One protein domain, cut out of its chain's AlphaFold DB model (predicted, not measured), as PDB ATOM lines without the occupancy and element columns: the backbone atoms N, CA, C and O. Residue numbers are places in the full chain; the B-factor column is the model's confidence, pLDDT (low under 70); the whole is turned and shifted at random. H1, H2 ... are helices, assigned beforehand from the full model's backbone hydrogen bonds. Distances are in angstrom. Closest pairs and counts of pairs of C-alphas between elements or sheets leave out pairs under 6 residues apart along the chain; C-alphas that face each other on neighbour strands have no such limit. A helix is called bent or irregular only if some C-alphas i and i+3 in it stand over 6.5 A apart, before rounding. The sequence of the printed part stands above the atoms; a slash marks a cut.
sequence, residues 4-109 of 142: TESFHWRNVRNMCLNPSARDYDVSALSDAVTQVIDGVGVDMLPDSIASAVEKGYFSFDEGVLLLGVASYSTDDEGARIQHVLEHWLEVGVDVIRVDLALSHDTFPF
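This is residues 4 to 109 of the 142 residues of an uncharacterized protein of Polyangium fumosum (UniProt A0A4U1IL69). The helical hairpin of H3 and H4 makes the middle of this domain, with the hairpin of H1 and H2 on one side and the tilted pair H5 and H6 on the other. H2 packs across H4, H1 lies side by side with H2, and residues 18 to 23 of the link between H1 and H2 stick out. The printed part has 106 residues with six named helices, H1 to H6 in order along the chain, and no named strand; the class is all helix, and the helices that touch are mostly crossed. It is compact, with a radius of gyration of the C-alphas of 12.8 A, and rounded, spanning 36 by 28 by 27 A.

The longest helix by residues, H2, holds residues 26 to 40 and measures 20.6 A from first to last C-alpha; C-alpha 26 is at (-25.856, -21.210, 40.540). H1 before it, residues 4 to 16, begins with C-alpha 4 at (-27.444, -41.233, 29.148) and measures 18.4 A. H3, residues 42 to 54, measures 19.3 A and is irregular: C-alphas 43 and 46 are 7.1 A apart. H4, residues 60 to 73, measures 19.9 A, and H5, residues 79 to 91, measures 18.4 A. H6, residues 95 to 102, ends with C-alpha 102 at (-22.534, -36.071, 56.888).

H2 and H1 touch as a hairpin, their lines at a shallow tilt of 0 degrees, opposite ways; their closest C-alphas, of Leu 29 and Cys 16, are 5.4 A apart. H2 touches H4 about perpendicular, at 84 degrees, closest at the C-alphas of Ser 30 and Ser 73, 5.9 A. H4 is the hub, touching H2, H3, H5 and H6. With H3 it forms a hairpin at a shallow tilt of 13 degrees, closest at the C-alphas of Phe 60 and Val 53, 6.0 A. H4 and H5 form a hairpin at a steep tilt of 41 degrees; H4 touches H5 with residues 67 to 71 alone, closest at the C-alphas of Ser 71 and Ile 81, 6.4 A. H4 and H6 only just touch, with 3 pairs of C-alphas within 8 A, the closest those of Val 64 and Leu 100, 6.0 A. H5 and H6 touch at a steep tilt of 51 degrees, opposite ways, closest at the C-alphas of Leu 85 and Ala 101, 5.2 A. H3 touches H6 with residues 50 to 54 alone, closest at the C-alphas of Ala 50 and Arg 97, 6.1 A. H1 is apart from H4, H5 and H6. In H2, H5 and H6 every O i to N i+4 pair is within hydrogen-bond range; in H1 8 of 9 are, in H3 7 of 9 and in H4 9 of 10.

The C-alphas farthest apart, of Ser 20 and Val 91, are 37.5 A apart. The printed part has no cut and no long link; the links from H2 to H6 are tight, and that from H1 to H2 is short. The mean pLDDT of the printed part is 82.3; residues 4 to 11, 14 to 24 and 106 to 109 are under 70.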
ATOM      1  N   THR A   4     -26.672 -42.470  28.956       59.09
ATOM      2  CA  THR A   4     -27.444 -41.233  29.148       59.09
ATOM      3  C   THR A   4     -26.999 -40.484  30.403       59.09
ATOM      4  O   THR A   4     -26.683 -39.301  30.344       59.09
ATOM      5  N   GLU A   5     -26.847 -41.186  31.526       58.50
ATOM      6  CA  GLU A   5     -26.367 -40.611  32.790       58.50
ATOM      7  C   GLU A   5     -24.948 -40.027  32.652       58.50
ATOM      8  O   GLU A   5     -24.649 -38.936  33.129       58.50
ATOM      9  N   SER A   6     -24.083 -40.714  31.900       63.50
ATOM     10  CA  SER A   6     -22.723 -40.241  31.604       63.50
ATOM     11  C   SER A   6     -22.698 -38.989  30.711       63.50
ATOM     12  O   SER A   6     -21.738 -38.220  30.759       63.50
ATOM     13  N   PHE A   7     -23.727 -38.783  29.884       61.25
ATOM     14  CA  PHE A   7     -23.864 -37.605  29.026       61.25
ATOM     15  C   PHE A   7     -24.286 -36.369  29.831       61.25
ATOM     16  O   PHE A   7     -23.656 -35.320  29.698       61.25
ATOM     17  N   HIS A   8     -25.270 -36.501  30.726       67.56
ATOM     18  CA  HIS A   8     -25.738 -35.376  31.542       67.56
ATOM     19  C   HIS A   8     -24.650 -34.850  32.490       67.56
ATOM     20  O   HIS A   8     -24.415 -33.643  32.538       67.56
ATOM     21  N   TRP A   9     -23.886 -35.729  33.150       68.75
ATOM     22  CA  TRP A   9     -22.809 -35.288  34.048       68.75
ATOM     23  C   TRP A   9     -21.633 -34.614  33.332       68.75
ATOM     24  O   TRP A   9     -21.015 -33.706  33.889       68.75
ATOM     25  N   ARG A  10     -21.342 -34.991  32.079       69.62
ATOM     26  CA  ARG A  10     -20.358 -34.263  31.258       69.62
ATOM     27  C   ARG A  10     -20.819 -32.843  30.946       69.62
ATOM     28  O   ARG A  10     -19.991 -31.937  30.973       69.62
ATOM     29  N   ASN A  11     -22.111 -32.638  30.690       67.62
ATOM     30  CA  ASN A  11     -22.658 -31.301  30.464       67.62
ATOM     31  C   ASN A  11     -22.620 -30.460  31.744       67.62
ATOM     32  O   ASN A  11     -22.124 -29.341  31.687       67.62
ATOM     33  N   VAL A  12     -23.003 -31.021  32.899       70.12
ATOM     34  CA  VAL A  12     -22.868 -30.349  34.210       70.12
ATOM     35  C   VAL A  12     -21.421 -29.900  34.451       70.12
ATOM     36  O   VAL A  12     -21.172 -28.738  34.769       70.12
ATOM     37  N   ARG A  13     -20.443 -30.789  34.230       70.69
ATOM     38  CA  ARG A  13     -19.021 -30.460  34.412       70.69
ATOM     39  C   ARG A  13     -18.550 -29.354  33.464       70.69
ATOM     40  O   ARG A  13     -17.868 -28.432  33.898       70.69
ATOM     41  N   ASN A  14     -18.933 -29.423  32.189       65.12
ATOM     42  CA  ASN A  14     -18.526 -28.448  31.174       65.12
ATOM     43  C   ASN A  14     -19.205 -27.079  31.333       65.12
ATOM     44  O   ASN A  14     -18.610 -26.071  30.961       65.12
ATOM     45  N   MET A  15     -20.438 -27.039  31.843       61.84
ATOM     46  CA  MET A  15     -21.224 -25.807  31.961       61.84
ATOM     47  C   MET A  15     -21.007 -25.092  33.295       61.84
ATOM     48  O   MET A  15     -21.040 -23.866  33.327       61.84
ATOM     49  N   CYS A  16     -20.774 -25.832  34.383       61.47
ATOM     50  CA  CYS A  16     -20.962 -25.281  35.728       61.47
ATOM     51  C   CYS A  16     -19.763 -25.450  36.660       61.47
ATOM     52  O   CYS A  16     -19.695 -24.758  37.663       61.47
ATOM     53  N   LEU A  17     -18.813 -26.334  36.346       62.47
ATOM     54  CA  LEU A  17     -17.654 -26.620  37.197       62.47
ATOM     55  C   LEU A  17     -16.359 -26.384  36.426       62.47
ATOM     56  O   LEU A  17     -15.494 -27.253  36.334       62.47
ATOM     57  N   ASN A  18     -16.231 -25.195  35.830       57.81
ATOM     58  CA  ASN A  18     -14.946 -24.763  35.304       57.81
ATOM     59  C   ASN A  18     -14.007 -24.481  36.493       57.81
ATOM     60  O   ASN A  18     -14.205 -23.475  37.175       57.81
ATOM     61  N   PRO A  19     -12.947 -25.280  36.718       53.09
ATOM     62  CA  PRO A  19     -12.043 -25.101  37.857       53.09
ATOM     63  C   PRO A  19     -11.235 -23.793  37.802       53.09
ATOM     64  O   PRO A  19     -10.504 -23.477  38.736       53.09
ATOM     65  N   SER A  20     -11.332 -23.037  36.701       50.75
ATOM     66  CA  SER A  20     -10.705 -21.721  36.543       50.75
ATOM     67  C   SER A  20     -11.656 -20.535  36.769       50.75
ATOM     68  O   SER A  20     -11.194 -19.393  36.799       50.75
ATOM     69  N   ALA A  21     -12.957 -20.775  36.965       53.88
ATOM     70  CA  ALA A  21     -13.914 -19.740  37.350       53.88
ATOM     71  C   ALA A  21     -13.917 -19.574  38.881       53.88
ATOM     72  O   ALA A  21     -13.944 -20.557  39.614       53.88
ATOM     73  N   ARG A  22     -13.852 -18.327  39.368       48.16
ATOM     74  CA  ARG A  22     -13.871 -18.017  40.813       48.16
ATOM     75  C   ARG A  22     -15.262 -18.124  41.442       48.16
ATOM     76  O   ARG A  22     -15.333 -18.311  42.649       48.16
ATOM     77  N   ASP A  23     -16.307 -18.030  40.624       59.19
ATOM     78  CA  ASP A  23     -17.708 -18.064  41.032       59.19
ATOM     79  C   ASP A  23     -18.472 -19.047  40.135       59.19
ATOM     80  O   ASP A  23     -18.282 -19.063  38.913       59.19
ATOM     81  N   TYR A  24     -19.326 -19.867  40.744       64.44
ATOM     82  CA  TYR A  24     -20.234 -20.761  40.033       64.44
ATOM     83  C   TYR A  24     -21.526 -20.013  39.701       64.44
ATOM     84  O   TYR A  24     -22.135 -19.401  40.581       64.44
ATOM     85  N   ASP A  25     -21.978 -20.084  38.449       74.06
ATOM     86  CA  ASP A  25     -23.329 -19.648  38.101       74.06
ATOM     87  C   ASP A  25     -24.330 -20.670  38.660       74.06
ATOM     88  O   ASP A  25     -24.555 -21.738  38.084       74.06
ATOM     89  N   VAL A  26     -24.898 -20.352  39.827       72.56
ATOM     90  CA  VAL A  26     -25.856 -21.210  40.540       72.56
ATOM     91  C   VAL A  26     -27.121 -21.443  39.711       72.56
ATOM     92  O   VAL A  26     -27.702 -22.522  39.798       72.56
ATOM     93  N   SER A  27     -27.525 -20.483  38.870       77.75
ATOM     94  CA  SER A  27     -28.686 -20.647  37.991       77.75
ATOM     95  C   SER A  27     -28.391 -21.687  36.918       77.75
ATOM     96  O   SER A  27     -29.147 -22.641  36.764       77.75
ATOM     97  N   ALA A  28     -27.249 -21.560  36.237       78.56
ATOM     98  CA  ALA A  28     -26.829 -22.536  35.238       78.56
ATOM     99  C   ALA A  28     -26.629 -23.934  35.849       78.56
ATOM    100  O   ALA A  28     -26.972 -24.941  35.228       78.56
ATOM    101  N   LEU A  29     -26.097 -24.006  37.074       79.06
ATOM    102  CA  LEU A  29     -25.925 -25.259  37.807       79.06
ATOM    103  C   LEU A  29     -27.270 -25.890  38.188       79.06
ATOM    104  O   LEU A  29     -27.445 -27.091  37.994       79.06
ATOM    105  N   SER A  30     -28.235 -25.094  38.651       81.94
ATOM    106  CA  SER A  30     -29.602 -25.549  38.930       81.94
ATOM    107  C   SER A  30     -30.307 -26.061  37.669       81.94
ATOM    108  O   SER A  30     -30.929 -27.124  37.699       81.94
ATOM    109  N   ASP A  31     -30.172 -25.365  36.538       83.19
ATOM    110  CA  ASP A  31     -30.743 -25.805  35.258       83.19
ATOM    111  C   ASP A  31     -30.125 -27.134  34.801       83.19
ATOM    112  O   ASP A  31     -30.828 -28.047  34.362       83.19
ATOM    113  N   ALA A  32     -28.806 -27.279  34.946       82.38
ATOM    114  CA  ALA A  32     -28.106 -28.509  34.598       82.38
ATOM    115  C   ALA A  32     -28.502 -29.677  35.519       82.38
ATOM    116  O   ALA A  32     -28.705 -30.794  35.040       82.38
ATOM    117  N   VAL A  33     -28.665 -29.431  36.823       83.94
ATOM    118  CA  VAL A  33     -29.159 -30.427  37.785       83.94
ATOM    119  C   VAL A  33     -30.598 -30.835  37.467       83.94
ATOM    120  O   VAL A  33     -30.891 -32.029  37.465       83.94
ATOM    121  N   THR A  34     -31.470 -29.890  37.106       84.06
ATOM    122  CA  THR A  34     -32.847 -30.183  36.665       84.06
ATOM    123  C   THR A  34     -32.858 -31.115  35.449       84.06
ATOM    124  O   THR A  34     -33.582 -32.105  35.436       84.06
ATOM    125  N   GLN A  35     -31.978 -30.896  34.467       82.56
ATOM    126  CA  GLN A  35     -31.860 -31.807  33.319       82.56
ATOM    127  C   GLN A  35     -31.384 -33.214  33.707       82.56
ATOM    128  O   GLN A  35     -31.782 -34.195  33.078       82.56
ATOM    129  N   VAL A  36     -30.509 -33.334  34.712       82.38
ATOM    130  CA  VAL A  36     -30.121 -34.648  35.245       82.38
ATOM    131  C   VAL A  36     -31.324 -35.301  35.921       82.38
ATOM    132  O   VAL A  36     -31.590 -36.472  35.656       82.38
ATOM    133  N   ILE A  37     -32.067 -34.551  36.744       84.06
ATOM    134  CA  ILE A  37     -33.290 -35.011  37.414       84.06
ATOM    135  C   ILE A  37     -34.297 -35.555  36.396       84.06
ATOM    136  O   ILE A  37     -34.790 -36.664  36.588       84.06
ATOM    137  N   ASP A  38     -34.539 -34.846  35.294       83.94
ATOM    138  CA  ASP A  38     -35.448 -35.296  34.230       83.94
ATOM    139  C   ASP A  38     -34.993 -36.617  33.582       83.94
ATOM    140  O   ASP A  38     -35.812 -37.413  33.121       83.94
ATOM    141  N   GLY A  39     -33.680 -36.867  33.546       81.75
ATOM    142  CA  GLY A  39     -33.094 -38.066  32.950       81.75
ATOM    143  C   GLY A  39     -33.012 -39.279  33.884       81.75
ATOM    144  O   GLY A  39     -33.135 -40.411  33.411       81.75
ATOM    145  N   VAL A  40     -32.763 -39.073  35.185       80.25
ATOM    146  CA  VAL A  40     -32.501 -40.163  36.152       80.25
ATOM    147  C   VAL A  40     -33.566 -40.305  37.242       80.25
ATOM    148  O   VAL A  40     -33.668 -41.372  37.843       80.25
ATOM    149  N   GLY A  41     -34.376 -39.273  37.470       86.06
ATOM    150  CA  GLY A  41     -35.327 -39.168  38.575       86.06
ATOM    151  C   GLY A  41     -34.688 -38.642  39.866       86.06
ATOM    152  O   GLY A  41     -33.532 -38.937  40.174       86.06
ATOM    153  N   VAL A  42     -35.459 -37.882  40.653       86.56
ATOM    154  CA  VAL A  42     -34.990 -37.252  41.906       86.56
ATOM    155  C   VAL A  42     -34.444 -38.279  42.902       86.56
ATOM    156  O   VAL A  42     -33.402 -38.043  43.505       86.56
ATOM    157  N   ASP A  43     -35.093 -39.437  43.031       88.12
ATOM    158  CA  ASP A  43     -34.695 -40.476  43.993       88.12
ATOM    159  C   ASP A  43     -33.337 -41.110  43.658       88.12
ATOM    160  O   ASP A  43     -32.601 -41.532  44.546       88.12
ATOM    161  N   MET A  44     -32.978 -41.155  42.371       89.12
ATOM    162  CA  MET A  44     -31.714 -41.734  41.905       89.12
ATOM    163  C   MET A  44     -30.577 -40.713  41.876       89.12
ATOM    164  O   MET A  44     -29.411 -41.092  41.734       89.12
ATOM    165  N   LEU A  45     -30.893 -39.421  41.985       90.69
ATOM    166  CA  LEU A  45     -29.923 -38.345  41.838       90.69
ATOM    167  C   LEU A  45     -28.793 -38.415  42.881       90.69
ATOM    168  O   LEU A  45     -27.635 -38.340  42.462       90.69
ATOM    169  N   PRO A  46     -29.050 -38.619  44.193       93.31
ATOM    170  CA  PRO A  46     -27.964 -38.714  45.166       93.31
ATOM    171  C   PRO A  46     -27.019 -39.876  44.854       93.31
ATOM    172  O   PRO A  46     -25.801 -39.702  44.848       93.31
ATOM    173  N   ASP A  47     -27.558 -41.047  44.507       93.50
ATOM    174  CA  ASP A  47     -26.748 -42.215  44.149       93.50
ATOM    175  C   ASP A  47     -25.943 -42.008  42.868       93.50
ATOM    176  O   ASP A  47     -24.802 -42.478  42.764       93.50
ATOM    177  N   SER A  48     -26.503 -41.274  41.908       91.12
ATOM    178  CA  SER A  48     -25.812 -40.877  40.686       91.12
ATOM    179  C   SER A  48     -24.635 -39.940  40.986       91.12
ATOM    180  O   SER A  48     -23.519 -40.194  40.524       91.12
ATOM    181  N   ILE A  49     -24.838 -38.930  41.843       92.00
ATOM    182  CA  ILE A  49     -23.785 -38.009  42.304       92.00
ATOM    183  C   ILE A  49     -22.686 -38.776  43.046       92.00
ATOM    184  O   ILE A  49     -21.512 -38.660  42.691       92.00
ATOM    185  N   ALA A  50     -23.043 -39.607  44.028       93.94
ATOM    186  CA  ALA A  50     -22.075 -40.388  44.798       93.94
ATOM    187  C   ALA A  50     -21.240 -41.309  43.895       93.94
ATOM    188  O   ALA A  50     -20.019 -41.379  44.028       93.94
ATOM    189  N   SER A  51     -21.880 -41.952  42.914       92.00
ATOM    190  CA  SER A  51     -21.195 -42.795  41.929       92.00
ATOM    191  C   SER A  51     -20.258 -41.998  41.015       92.00
ATOM    192  O   SER A  51     -19.238 -42.523  40.561       92.00
ATOM    193  N   ALA A  52     -20.598 -40.748  40.697       90.38
ATOM    194  CA  ALA A  52     -19.749 -39.866  39.906       90.38
ATOM    195  C   ALA A  52     -18.522 -39.394  40.707       90.38
ATOM    196  O   ALA A  52     -17.416 -39.386  40.160       90.38
ATOM    197  N   VAL A  53     -18.691 -39.095  42.001       92.06
ATOM    198  CA  VAL A  53     -17.588 -38.793  42.931       92.06
ATOM    199  C   VAL A  53     -16.654 -39.995  43.079       92.06
ATOM    200  O   VAL A  53     -15.447 -39.868  42.894       92.06
ATOM    201  N   GLU A  54     -17.203 -41.187  43.321       92.50
ATOM    202  CA  GLU A  54     -16.432 -42.431  43.465       92.50
ATOM    203  C   GLU A  54     -15.558 -42.735  42.239       92.50
ATOM    204  O   GLU A  54     -14.431 -43.213  42.361       92.50
ATOM    205  N   LYS A  55     -16.052 -42.412  41.043       89.19
ATOM    206  CA  LYS A  55     -15.329 -42.611  39.779       89.19
ATOM    207  C   LYS A  55     -14.381 -41.467  39.418       89.19
ATOM    208  O   LYS A  55     -13.755 -41.526  38.362       89.19
ATOM    209  N   GLY A  56     -14.294 -40.427  40.245       87.31
ATOM    210  CA  GLY A  56     -13.452 -39.256  40.005       87.31
ATOM    211  C   GLY A  56     -13.965 -38.316  38.910       87.31
ATOM    212  O   GLY A  56     -13.203 -37.482  38.423       87.31
ATOM    213  N   TYR A  57     -15.237 -38.425  38.504       84.94
ATOM    214  CA  TYR A  57     -15.859 -37.441  37.605       84.94
ATOM    215  C   TYR A  57     -16.137 -36.117  38.303       84.94
ATOM    216  O   TYR A  57     -16.194 -35.093  37.630       84.94
ATOM    217  N   PHE A  58     -16.302 -36.148  39.622       86.94
ATOM    218  CA  PHE A  58     -16.364 -34.986  40.495       86.94
ATOM    219  C   PHE A  58     -15.449 -35.227  41.692       86.94
ATOM    220  O   PHE A  58     -15.255 -36.361  42.131       86.94
ATOM    221  N   SER A  59     -14.866 -34.157  42.204       90.06
ATOM    222  CA  SER A  59     -14.283 -34.125  43.537       90.06
ATOM    223  C   SER A  59     -15.378 -34.257  44.597       90.06
ATOM    224  O   SER A  59     -16.571 -34.114  44.321       90.06
ATOM    225  N   PHE A  60     -14.965 -34.529  45.831       91.00
ATOM    226  CA  PHE A  60     -15.890 -34.623  46.952       91.00
ATOM    227  C   PHE A  60     -16.669 -33.317  47.174       91.00
ATOM    228  O   PHE A  60     -17.893 -33.351  47.267       91.00
ATOM    229  N   ASP A  61     -15.976 -32.175  47.170       89.75
ATOM    230  CA  ASP A  61     -16.586 -30.856  47.384       89.75
ATOM    231  C   ASP A  61     -17.600 -30.508  46.285       89.75
ATOM    232  O   ASP A  61     -18.675 -29.982  46.569       89.75
ATOM    233  N   GLU A  62     -17.305 -30.870  45.032       88.38
ATOM    234  CA  GLU A  62     -18.261 -30.753  43.924       88.38
ATOM    235  C   GLU A  62     -19.496 -31.637  44.156       88.38
ATOM    236  O   GLU A  62     -20.615 -31.207  43.896       88.38
ATOM    237  N   GLY A  63     -19.325 -32.850  44.694       91.44
ATOM    238  CA  GLY A  63     -20.438 -33.724  45.071       91.44
ATOM    239  C   GLY A  63     -21.332 -33.131  46.166       91.44
ATOM    240  O   GLY A  63     -22.557 -33.181  46.049       91.44
ATOM    241  N   VAL A  64     -20.737 -32.529  47.201       91.00
ATOM    242  CA  VAL A  64     -21.477 -31.832  48.269       91.00
ATOM    243  C   VAL A  64     -22.248 -30.640  47.704       91.00
ATOM    244  O   VAL A  64     -23.437 -30.492  47.989       91.00
ATOM    245  N   LEU A  65     -21.605 -29.830  46.856       87.25
ATOM    246  CA  LEU A  65     -22.241 -28.699  46.180       87.25
ATOM    247  C   LEU A  65     -23.428 -29.151  45.322       87.25
ATOM    248  O   LEU A  65     -24.500 -28.558  45.405       87.25
ATOM    249  N   LEU A  66     -23.257 -30.213  44.530       89.06
ATOM    250  CA  LEU A  66     -24.311 -30.757  43.674       89.06
ATOM    251  C   LEU A  66     -25.518 -31.239  44.481       89.06
ATOM    252  O   LEU A  66     -26.646 -30.950  44.094       89.06
ATOM    253  N   LEU A  67     -25.299 -31.921  45.611       90.56
ATOM    254  CA  LEU A  67     -26.382 -32.307  46.521       90.56
ATOM    255  C   LEU A  67     -27.081 -31.081  47.118       90.56
ATOM    256  O   LEU A  67     -28.305 -31.056  47.193       90.56
ATOM    257  N   GLY A  68     -26.313 -30.065  47.519       89.12
ATOM    258  CA  GLY A  68     -26.840 -28.795  48.019       89.12
ATOM    259  C   GLY A  68     -27.758 -28.116  47.008       89.12
ATOM    260  O   GLY A  68     -28.907 -27.826  47.319       89.12
ATOM    261  N   VAL A  69     -27.272 -27.922  45.781       87.75
ATOM    262  CA  VAL A  69     -28.053 -27.310  44.697       87.75
ATOM    263  C   VAL A  69     -29.286 -28.144  44.381       87.75
ATOM    264  O   VAL A  69     -30.382 -27.599  44.325       87.75
ATOM    265  N   ALA A  70     -29.132 -29.462  44.255       88.50
ATOM    266  CA  ALA A  70     -30.242 -30.351  43.955       88.50
ATOM    267  C   ALA A  70     -31.385 -30.250  44.970       88.50
ATOM    268  O   ALA A  70     -32.539 -30.198  44.556       88.50
ATOM    269  N   SER A  71     -31.081 -30.148  46.268       88.19
ATOM    270  CA  SER A  71     -32.101 -29.966  47.310       88.19
ATOM    271  C   SER A  71     -32.940 -28.694  47.123       88.19
ATOM    272  O   SER A  71     -34.097 -28.670  47.526       88.19
ATOM    273  N   TYR A  72     -32.403 -27.649  46.484       85.94
ATOM    274  CA  TYR A  72     -33.145 -26.419  46.176       85.94
ATOM    275  C   TYR A  72     -33.764 -26.398  44.772       85.94
ATOM    276  O   TYR A  72     -34.595 -25.538  44.489       85.94
ATOM    277  N   SER A  73     -33.376 -27.328  43.896       85.50
ATOM    278  CA  SER A  73     -33.886 -27.430  42.521       85.50
ATOM    279  C   SER A  73     -35.100 -28.358  42.388       85.50
ATOM    280  O   SER A  73     -35.729 -28.395  41.333       85.50
ATOM    281  N   THR A  74     -35.436 -29.128  43.423       86.06
ATOM    282  CA  THR A  74     -36.589 -30.044  43.427       86.06
ATOM    283  C   THR A  74     -37.893 -29.361  43.847       86.06
ATOM    284  O   THR A  74     -37.889 -28.459  44.681       86.06
ATOM    285  N   ASP A  75     -39.022 -29.858  43.338       86.50
ATOM    286  CA  ASP A  75     -40.377 -29.381  43.659       86.50
ATOM    287  C   ASP A  75     -40.818 -29.627  45.114       86.50
ATOM    288  O   ASP A  75     -41.758 -28.993  45.590       86.50
ATOM    289  N   ASP A  76     -40.143 -30.534  45.820       87.69
ATOM    290  CA  ASP A  76     -40.406 -30.912  47.207       87.69
ATOM    291  C   ASP A  76     -39.378 -30.342  48.198       87.69
ATOM    292  O   ASP A  76     -39.205 -30.892  49.286       87.69
ATOM    293  N   GLU A  77     -38.679 -29.265  47.815       84.56
ATOM    294  CA  GLU A  77     -37.665 -28.585  48.644       84.56
ATOM    295  C   GLU A  77     -36.588 -29.547  49.199       84.56
ATOM    296  O   GLU A  77     -36.062 -29.384  50.302       84.56
ATOM    297  N   GLY A  78     -36.274 -30.596  48.434       88.31
ATOM    298  CA  GLY A  78     -35.212 -31.545  48.728       88.31
ATOM    299  C   GLY A  78     -35.643 -32.679  49.647       88.31
ATOM    300  O   GLY A  78     -34.789 -33.460  50.067       88.31
ATOM    301  N   ALA A  79     -36.935 -32.818  49.964       88.94
ATOM    302  CA  ALA A  79     -37.422 -33.839  50.889       88.94
ATOM    303  C   ALA A  79     -37.049 -35.271  50.453       88.94
ATOM    304  O   ALA A  79     -36.571 -36.060  51.273       88.94
ATOM    305  N   ARG A  80     -37.196 -35.616  49.165       90.81
ATOM    306  CA  ARG A  80     -36.767 -36.923  48.630       90.81
ATOM    307  C   ARG A  80     -35.253 -37.122  48.705       90.81
ATOM    308  O   ARG A  80     -34.805 -38.189  49.117       90.81
ATOM    309  N   ILE A  81     -34.462 -36.095  48.393       91.56
ATOM    310  CA  ILE A  81     -32.994 -36.149  48.508       91.56
ATOM    311  C   ILE A  81     -32.589 -36.393  49.963       91.56
ATOM    312  O   ILE A  81     -31.811 -37.303  50.247       91.56
ATOM    313  N   GLN A  82     -33.169 -35.637  50.896       90.06
ATOM    314  CA  GLN A  82     -32.945 -35.796  52.330       90.06
ATOM    315  C   GLN A  82     -33.269 -37.214  52.806       90.06
ATOM    316  O   GLN A  82     -32.496 -37.786  53.572       90.06
ATOM    317  N   HIS A  83     -34.354 -37.816  52.311       90.44
ATOM    318  CA  HIS A  83     -34.715 -39.188  52.662       90.44
ATOM    319  C   HIS A  83     -33.671 -40.220  52.199       90.44
ATOM    320  O   HIS A  83     -33.361 -41.166  52.927       90.44
ATOM    321  N   VAL A  84     -33.076 -40.026  51.019       93.31
ATOM    322  CA  VAL A  84     -31.989 -40.889  50.528       93.31
ATOM    323  C   VAL A  84     -30.727 -40.728  51.383       93.31
ATOM    324  O   VAL A  84     -30.107 -41.725  51.758       93.31
ATOM    325  N   LEU A  85     -30.366 -39.496  51.760       92.88
ATOM    326  CA  LEU A  85     -29.213 -39.238  52.634       92.88
ATOM    327  C   LEU A  85     -29.414 -39.817  54.046       92.88
ATOM    328  O   LEU A  85     -28.496 -40.424  54.601       92.88
ATOM    329  N   GLU A  86     -30.623 -39.688  54.606       91.62
ATOM    330  CA  GLU A  86     -31.047 -40.373  55.835       91.62
ATOM    331  C   GLU A  86     -30.795 -41.873  55.720       91.62
ATOM    332  O   GLU A  86     -30.104 -42.462  56.556       91.62
ATOM    333  N   HIS A  87     -31.305 -42.482  54.649       92.62
ATOM    334  CA  HIS A  87     -31.175 -43.912  54.415       92.62
ATOM    335  C   HIS A  87     -29.707 -44.360  54.346       92.62
ATOM    336  O   HIS A  87     -29.336 -45.383  54.934       92.62
ATOM    337  N   TRP A  88     -28.834 -43.577  53.703       95.31
ATOM    338  CA  TRP A  88     -27.400 -43.872  53.654       95.31
ATOM    339  C   TRP A  88     -26.755 -43.933  55.041       95.31
ATOM    340  O   TRP A  88     -25.954 -44.837  55.304       95.31
ATOM    341  N   LEU A  89     -27.120 -43.019  55.944       94.12
ATOM    342  CA  LEU A  89     -26.645 -43.005  57.333       94.12
ATOM    343  C   LEU A  89     -27.301 -44.111  58.177       94.12
ATOM    344  O   LEU A  89     -26.678 -44.699  59.071       94.12
ATOM    345  N   GLU A  90     -28.562 -44.432  57.898       93.06
ATOM    346  CA  GLU A  90     -29.287 -45.492  58.588       93.06
ATOM    347  C   GLU A  90     -28.699 -46.878  58.316       93.06
ATOM    348  O   GLU A  90     -28.530 -47.680  59.239       93.06
ATOM    349  N   VAL A  91     -28.324 -47.146  57.071       94.62
ATOM    350  CA  VAL A  91     -27.709 -48.417  56.674       94.62
ATOM    351  C   VAL A  91     -26.189 -48.394  56.877       94.62
ATOM    352  O   VAL A  91     -25.577 -49.431  57.149       94.62
ATOM    353  N   GLY A  92     -25.568 -47.215  56.789       93.31
ATOM    354  CA  GLY A  92     -24.117 -47.054  56.748       93.31
ATOM    355  C   GLY A  92     -23.532 -47.698  55.494       93.31
ATOM    356  O   GLY A  92     -22.712 -48.605  55.616       93.31
ATOM    357  N   VAL A  93     -24.016 -47.282  54.319       93.25
ATOM    358  CA  VAL A  93     -23.792 -47.954  53.023       93.25
ATOM    359  C   VAL A  93     -22.303 -48.122  52.712       93.25
ATOM    360  O   VAL A  93     -21.798 -49.245  52.699       93.25
ATOM    361  N   ASP A  94     -21.595 -47.010  52.522       96.19
ATOM    362  CA  ASP A  94     -20.159 -46.960  52.251       96.19
ATOM    363  C   ASP A  94     -19.566 -45.616  52.701       96.19
ATOM    364  O   ASP A  94     -20.283 -44.713  53.132       96.19
ATOM    365  N   VAL A  95     -18.240 -45.497  52.618       96.25
ATOM    366  CA  VAL A  95     -17.496 -44.325  53.099       96.25
ATOM    367  C   VAL A  95     -17.892 -43.042  52.364       96.25
ATOM    368  O   VAL A  95     -18.047 -42.016  53.016       96.25
ATOM    369  N   ILE A  96     -18.076 -43.087  51.041       95.88
ATOM    370  CA  ILE A  96     -18.338 -41.894  50.222       95.88
ATOM    371  C   ILE A  96     -19.751 -41.384  50.483       95.88
ATOM    372  O   ILE A  96     -19.935 -40.203  50.769       95.88
ATOM    373  N   ARG A  97     -20.747 -42.274  50.446       96.44
ATOM    374  CA  ARG A  97     -22.148 -41.929  50.725       96.44
ATOM    375  C   ARG A  97     -22.331 -41.407  52.143       96.44
ATOM    376  O   ARG A  97     -23.029 -40.418  52.347       96.44
ATOM    377  N   VAL A  98     -21.679 -42.040  53.119       95.69
ATOM    378  CA  VAL A  98     -21.714 -41.565  54.505       95.69
ATOM    379  C   VAL A  98     -21.079 -40.183  54.615       95.69
ATOM    380  O   VAL A  98     -21.689 -39.310  55.218       95.69
ATOM    381  N   ASP A  99     -19.909 -39.939  54.024       96.00
ATOM    382  CA  ASP A  99     -19.268 -38.624  54.140       96.00
ATOM    383  C   ASP A  99     -20.060 -37.521  53.427       96.00
ATOM    384  O   ASP A  99     -20.237 -36.434  53.979       96.00
ATOM    385  N   LEU A 100     -20.609 -37.810  52.242       94.38
ATOM    386  CA  LEU A 100     -21.497 -36.891  51.526       94.38
ATOM    387  C   LEU A 100     -22.722 -36.539  52.380       94.38
ATOM    388  O   LEU A 100     -23.005 -35.360  52.576       94.38
ATOM    389  N   ALA A 101     -23.398 -37.537  52.959       94.00
ATOM    390  CA  ALA A 101     -24.550 -37.304  53.831       94.00
ATOM    391  C   ALA A 101     -24.177 -36.525  55.104       94.00
ATOM    392  O   ALA A 101     -24.911 -35.630  55.510       94.00
ATOM    393  N   LEU A 102     -23.022 -36.814  55.719       93.12
ATOM    394  CA  LEU A 102     -22.534 -36.071  56.888       93.12
ATOM    395  C   LEU A 102     -22.104 -34.629  56.556       93.12
ATOM    396  O   LEU A 102     -21.953 -33.830  57.477       93.12
ATOM    397  N   SER A 103     -21.837 -34.318  55.286       92.44
ATOM    398  CA  SER A 103     -21.425 -32.985  54.813       92.44
ATOM    399  C   SER A 103     -22.586 -32.138  54.309       92.44
ATOM    400  O   SER A 103     -22.378 -30.981  53.962       92.44
ATOM    401  N   HIS A 104     -23.787 -32.705  54.226       86.75
ATOM    402  CA  HIS A 104     -24.959 -31.972  53.786       86.75
ATOM    403  C   HIS A 104     -25.517 -31.138  54.948       86.75
ATOM    404  O   HIS A 104     -25.858 -31.682  56.000       86.75
ATOM    405  N   ASP A 105     -25.606 -29.818  54.760       70.50
ATOM    406  CA  ASP A 105     -25.969 -28.861  55.820       70.50
ATOM    407  C   ASP A 105     -27.377 -29.096  56.393       70.50
ATOM    408  O   ASP A 105     -27.636 -28.889  57.583       70.50
ATOM    409  N   THR A 106     -28.296 -29.587  55.565       67.81
ATOM    410  CA  THR A 106     -29.653 -29.966  55.962       67.81
ATOM    411  C   THR A 106     -29.661 -31.380  56.526       67.81
ATOM    412  O   THR A 106     -29.918 -32.349  55.818       67.81
ATOM    413  N   PHE A 107     -29.354 -31.498  57.820       63.81
ATOM    414  CA  PHE A 107     -29.343 -32.783  58.517       63.81
ATOM    415  C   PHE A 107     -30.764 -33.324  58.727       63.81
ATOM    416  O   PHE A 107     -31.488 -32.804  59.590       63.81
ATOM    417  N   PRO A 108     -31.164 -34.394  58.028       61.00
ATOM    418  CA  PRO A 108     -32.519 -34.891  58.097       61.00
ATOM    419  C   PRO A 108     -32.526 -36.005  59.140       61.00
ATOM    420  O   PRO A 108     -31.908 -37.047  58.982       61.00
ATOM    421  N   PHE A 109     -33.092 -35.733  60.308       68.31
ATOM    422  CA  PHE A 109     -33.558 -36.796  61.193       68.31
ATOM    423  C   PHE A 109     -34.759 -36.251  61.938       68.31
ATOM    424  O   PHE A 109     -34.666 -35.205  62.583       68.31
TER     425      PHE A 109